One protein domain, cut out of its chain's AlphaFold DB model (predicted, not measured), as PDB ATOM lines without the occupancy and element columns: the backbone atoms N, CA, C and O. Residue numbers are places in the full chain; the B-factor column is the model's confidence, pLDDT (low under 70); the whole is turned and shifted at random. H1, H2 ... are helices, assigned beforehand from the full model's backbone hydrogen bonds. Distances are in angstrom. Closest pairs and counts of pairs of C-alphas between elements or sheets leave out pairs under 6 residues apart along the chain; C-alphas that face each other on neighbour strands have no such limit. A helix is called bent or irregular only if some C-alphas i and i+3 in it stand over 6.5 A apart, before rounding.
ATOM      1  N   ALA A  42     118.763 173.615 146.179       58.91
ATOM      2  CA  ALA A  42     119.071 172.923 144.930       58.91
ATOM      3  C   ALA A  42     120.336 172.064 145.074       58.91
ATOM      4  O   ALA A  42     121.351 172.555 145.560       58.91
ATOM      5  N   THR A  43     120.253 170.787 144.698       58.81
ATOM      6  CA  THR A  43     121.419 169.906 144.632       58.81
ATOM      7  C   THR A  43     121.952 169.931 143.198       58.81
ATOM      8  O   THR A  43     121.188 169.630 142.276       58.81
ATOM      9  N   PRO A  44     123.240 170.234 142.978       65.56
ATOM     10  CA  PRO A  44     124.238 170.595 143.985       65.56
ATOM     11  C   PRO A  44     124.037 172.022 144.513       65.56
ATOM     12  O   PRO A  44     123.511 172.870 143.793       65.56
ATOM     13  N   ASP A  45     124.470 172.254 145.759       68.69
ATOM     14  CA  ASP A  45     124.348 173.536 146.467       68.69
ATOM     15  C   ASP A  45     124.682 174.712 145.523       68.69
ATOM     16  O   ASP A  45     125.773 174.728 144.942       68.69
ATOM     17  N   PRO A  46     123.785 175.703 145.344       74.75
ATOM     18  CA  PRO A  46     123.994 176.788 144.386       74.75
ATOM     19  C   PRO A  46     125.210 177.666 144.718       74.75
ATOM     20  O   PRO A  46     125.761 178.311 143.825       74.75
ATOM     21  N   HIS A  47     125.649 177.694 145.978       75.25
ATOM     22  CA  HIS A  47     126.877 178.364 146.405       75.25
ATOM     23  C   HIS A  47     128.110 177.460 146.290       75.25
ATOM     24  O   HIS A  47     129.223 177.961 146.110       75.25
ATOM     25  N   PHE A  48     127.926 176.140 146.350       76.88
ATOM     26  CA  PHE A  48     128.996 175.149 146.283       76.88
ATOM     27  C   PHE A  48     128.662 174.028 145.284       76.88
ATOM     28  O   PHE A  48     128.424 172.889 145.691       76.88
ATOM     29  N   PRO A  49     128.696 174.313 143.968       71.19
ATOM     30  CA  PRO A  49     128.250 173.372 142.936       71.19
ATOM     31  C   PRO A  49     129.085 172.081 142.875       71.19
ATOM     32  O   PRO A  49     128.584 171.041 142.462       71.19
ATOM     33  N   ASP A  50     130.335 172.123 143.345       75.81
ATOM     34  CA  ASP A  50     131.216 170.948 143.463       75.81
ATOM     35  C   ASP A  50     131.260 170.375 144.895       75.81
ATOM     36  O   ASP A  50     132.157 169.600 145.241       75.81
ATOM     37  N   GLY A  51     130.343 170.815 145.759       76.50
ATOM     38  CA  GLY A  51     130.323 170.540 147.191       76.50
ATOM     39  C   GLY A  51     131.171 171.516 148.015       76.50
ATOM     40  O   GLY A  51     132.228 171.998 147.595       76.50
ATOM     41  N   TRP A  52     130.714 171.792 149.239       74.88
ATOM     42  CA  TRP A  52     131.370 172.724 150.166       74.88
ATOM     43  C   TRP A  52     132.810 172.307 150.502       74.88
ATOM     44  O   TRP A  52     133.679 173.159 150.670       74.88
ATOM     45  N   ARG A  53     133.094 170.997 150.534       72.81
ATOM     46  CA  ARG A  53     134.425 170.445 150.829       72.81
ATOM     47  C   ARG A  53     135.432 170.746 149.712       72.81
ATOM     48  O   ARG A  53     136.545 171.188 149.995       72.81
ATOM     49  N   SER A  54     135.027 170.600 148.450       76.44
ATOM     50  CA  SER A  54     135.839 170.975 147.281       76.44
ATOM     51  C   SER A  54     136.085 172.483 147.232       76.44
ATOM     52  O   SER A  54     137.199 172.928 146.963       76.44
ATOM     53  N   ALA A  55     135.060 173.285 147.537       78.62
ATOM     54  CA  ALA A  55     135.185 174.737 147.599       78.62
ATOM     55  C   ALA A  55     136.151 175.193 148.704       78.62
ATOM     56  O   ALA A  55     136.994 176.054 148.457       78.62
ATOM     57  N   LEU A  56     136.079 174.574 149.884       75.56
ATOM     58  CA  LEU A  56     136.973 174.860 151.002       75.56
ATOM     59  C   LEU A  56     138.421 174.451 150.700       75.56
ATOM     60  O   LEU A  56     139.327 175.228 150.978       75.56
ATOM     61  N   THR A  57     138.632 173.300 150.055       75.12
ATOM     62  CA  THR A  57     139.967 172.834 149.626       75.12
ATOM     63  C   THR A  57     140.596 173.788 148.602       75.12
ATOM     64  O   THR A  57     141.787 174.088 148.649       75.12
ATOM     65  N   ARG A  58     139.793 174.333 147.678       75.25
ATOM     66  CA  ARG A  58     140.263 175.369 146.743       75.25
ATOM     67  C   ARG A  58     140.582 176.686 147.444       75.25
ATOM     68  O   ARG A  58     141.540 177.351 147.064       75.25
ATOM     69  N   ALA A  59     139.785 177.067 148.442       73.06
ATOM     70  CA  ALA A  59     140.010 178.282 149.217       73.06
ATOM     71  C   ALA A  59     141.269 178.184 150.093       73.06
ATOM     72  O   ALA A  59     141.991 179.170 150.211       73.06
ATOM     73  N   SER A  60     141.557 177.009 150.664       68.69
ATOM     74  CA  SER A  60     142.770 176.767 151.455       68.69
ATOM     75  C   SER A  60     144.032 176.681 150.593       68.69
ATOM     76  O   SER A  60     145.089 177.126 151.026       68.69
ATOM     77  N   GLY A  61     143.925 176.172 149.361       66.38
ATOM     78  CA  GLY A  61     145.053 176.059 148.426       66.38
ATOM     79  C   GLY A  61     145.358 177.310 147.587       66.38
ATOM     80  O   GLY A  61     146.309 177.297 146.807       66.38
ATOM     81  N   GLY A  62     144.558 178.377 147.681       66.25
ATOM     82  CA  GLY A  62     144.719 179.582 146.860       66.25
ATOM     83  C   GLY A  62     145.673 180.624 147.462       66.25
ATOM     84  O   GLY A  62     145.477 181.066 148.589       66.25
ATOM     85  N   GLU A  63     146.635 181.132 146.678       59.38
ATOM     86  CA  GLU A  63     147.530 182.243 147.086       59.38
ATOM     87  C   GLU A  63     146.789 183.561 147.387       59.38
ATOM     88  O   GLU A  63     147.329 184.439 148.054       59.38
ATOM     89  N   SER A  64     145.539 183.705 146.932       62.28
ATOM     90  CA  SER A  64     144.774 184.958 147.017       62.28
ATOM     91  C   SER A  64     144.431 185.408 148.443       62.28
ATOM     92  O   SER A  64     144.052 186.565 148.622       62.28
ATOM     93  N   LEU A  65     144.508 184.521 149.439       67.00
ATOM     94  CA  LEU A  65     144.192 184.826 150.841       67.00
ATOM     95  C   LEU A  65     145.439 184.895 151.736       67.00
ATOM     96  O   LEU A  65     145.315 185.215 152.919       67.00
ATOM     97  N   ARG A  66     146.631 184.614 151.190       74.69
ATOM     98  CA  ARG A  66     147.885 184.617 151.945       74.69
ATOM     99  C   ARG A  66     148.364 186.061 152.164       74.69
ATOM    100  O   ARG A  66     148.552 186.785 151.186       74.69
ATOM    101  N   PRO A  67     148.587 186.506 153.414       77.19
ATOM    102  CA  PRO A  67     149.144 187.831 153.685       77.19
ATOM    103  C   PRO A  67     150.556 187.982 153.101       77.19
ATOM    104  O   PRO A  67     151.360 187.051 153.173       77.19
ATOM    105  N   ASN A  68     150.879 189.165 152.569       76.88
ATOM    106  CA  ASN A  68     152.208 189.458 152.007       76.88
ATOM    107  C   ASN A  68     153.252 189.767 153.096       76.88
ATOM    108  O   ASN A  68     154.455 189.782 152.835       76.88
ATOM    109  N   GLU A  69     152.805 190.022 154.326       81.94
ATOM    110  CA  GLU A  69     153.647 190.279 155.481       81.94
ATOM    111  C   GLU A  69     154.334 188.984 155.967       81.94
ATOM    112  O   GLU A  69     153.651 188.045 156.390       81.94
ATOM    113  N   PRO A  70     155.680 188.931 156.025       71.06
ATOM    114  CA  PRO A  70     156.428 187.707 156.341       71.06
ATOM    115  C   PRO A  70     156.062 187.060 157.686       71.06
ATOM    116  O   PRO A  70     156.080 185.838 157.816       71.06
ATOM    117  N   MET A  71     155.716 187.873 158.691       70.44
ATOM    118  CA  MET A  71     155.338 187.387 160.024       70.44
ATOM    119  C   MET A  71     153.938 186.761 160.066       70.44
ATOM    120  O   MET A  71     153.683 185.903 160.906       70.44
ATOM    121  N   LEU A  72     153.040 187.175 159.168       77.00
ATOM    122  CA  LEU A  72     151.678 186.646 159.069       77.00
ATOM    123  C   LEU A  72     151.607 185.468 158.097       77.00
ATOM    124  O   LEU A  72     150.841 184.541 158.344       77.00
ATOM    125  N   GLY A  73     152.450 185.447 157.058       79.06
ATOM    126  CA  GLY A  73     152.524 184.348 156.093       79.06
ATOM    127  C   GLY A  73     152.822 182.997 156.749       79.06
ATOM    128  O   GLY A  73     152.098 182.037 156.518       79.06
ATOM    129  N   ALA A  74     153.805 182.927 157.653       79.75
ATOM    130  CA  ALA A  74     154.135 181.671 158.339       79.75
ATOM    131  C   ALA A  74     153.007 181.168 159.268       79.75
ATOM    132  O   ALA A  74     152.756 179.966 159.348       79.75
ATOM    133  N   ALA A  75     152.311 182.078 159.960       81.94
ATOM    134  CA  ALA A  75     151.170 181.734 160.810       81.94
ATOM    135  C   ALA A  75     149.944 181.307 159.983       81.94
ATOM    136  O   ALA A  75     149.224 180.383 160.369       81.94
ATOM    137  N   TYR A  76     149.739 181.947 158.830       82.75
ATOM    138  CA  TYR A  76     148.721 181.583 157.854       82.75
ATOM    139  C   TYR A  76     148.976 180.176 157.301       82.75
ATOM    140  O   TYR A  76     148.098 179.324 157.402       82.75
ATOM    141  N   ASP A  77     150.199 179.891 156.839       82.56
ATOM    142  CA  ASP A  77     150.582 178.581 156.299       82.56
ATOM    143  C   ASP A  77     150.391 177.460 157.339       82.56
ATOM    144  O   ASP A  77     149.889 176.379 157.028       82.56
ATOM    145  N   ALA A  78     150.744 177.721 158.604       83.88
ATOM    146  CA  ALA A  78     150.533 176.774 159.695       83.88
ATOM    147  C   ALA A  78     149.039 176.514 159.969       83.88
ATOM    148  O   ALA A  78     148.645 175.369 160.197       83.88
ATOM    149  N   SER A  79     148.210 177.559 159.912       83.06
ATOM    150  CA  SER A  79     146.762 177.459 160.131       83.06
ATOM    151  C   SER A  79     146.062 176.729 158.984       83.06
ATOM    152  O   SER A  79     145.204 175.884 159.232       83.06
ATOM    153  N   VAL A  80     146.464 176.997 157.737       83.06
ATOM    154  CA  VAL A  80     145.983 176.286 156.542       83.06
ATOM    155  C   VAL A  80     146.318 174.802 156.642       83.06
ATOM    156  O   VAL A  80     145.425 173.969 156.519       83.06
ATOM    157  N   LYS A  81     147.563 174.460 156.988       83.25
ATOM    158  CA  LYS A  81     147.981 173.064 157.165       83.25
ATOM    159  C   LYS A  81     147.192 172.343 158.264       83.25
ATOM    160  O   LYS A  81     146.864 171.167 158.127       83.25
ATOM    161  N   GLN A  82     146.885 173.028 159.367       84.31
ATOM    162  CA  GLN A  82     146.056 172.463 160.433       84.31
ATOM    163  C   GLN A  82     144.607 172.240 159.974       84.31
ATOM    164  O   GLN A  82     144.003 171.227 160.328       84.31
ATOM    165  N   LEU A  83     144.059 173.158 159.178       80.75
ATOM    166  CA  LEU A  83     142.727 173.024 158.593       80.75
ATOM    167  C   LEU A  83     142.663 171.845 157.610       80.75
ATOM    168  O   LEU A  83     141.729 171.057 157.695       80.75
TER     169      LEU A  83
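Overview. This is residues 42 to 83 of the 339 residues of the protein "PD-(D/E)XK nuclease family protein" of Actinobacteria bacterium (UniProt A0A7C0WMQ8). The longer helix, H2, folds back towards the end of H1 after a looped link, making a loose open hook; an unnamed tail before H1 lengthens it at the other end. The printed part has 42 residues with two named helices, H1 then H2, and no named strand: all helix. It is loose, with a radius of gyration of the C-alphas of 13.1 A, and a rod spanning 42 by 18 by 10 A.

Arrangement. Start at H2, residues 70 to 83; H1, residues 52 to 60, is close but not clearly touching, the closest C-alphas being those of Ser 60 and Val 80, 6.0 A apart. They run opposite ways at a shallow tilt of 24 degrees. Every O i to N i+4 pair is within hydrogen-bond range in H1, and 8 of 10 in H2.

Along the chain. Find C-alpha 70 at (156.428, 187.707, 156.341); H2 runs 20.2 A to C-alpha 83 at (142.727, 173.024, 158.593). It is neither bent nor irregular, but only just: C-alphas 71 and 74 are 6.1 A apart. H1 begins at C-alpha 52, (131.370, 172.724, 150.166), and measures 12.2 A.

Size, cuts and confidence. The farthest C-alphas, of Ala 42 and Met 71, are 41.9 A apart. The printed part has no cut, and the link is short. Confidence is under 70 at residues 42 to 45 and 60 to 65.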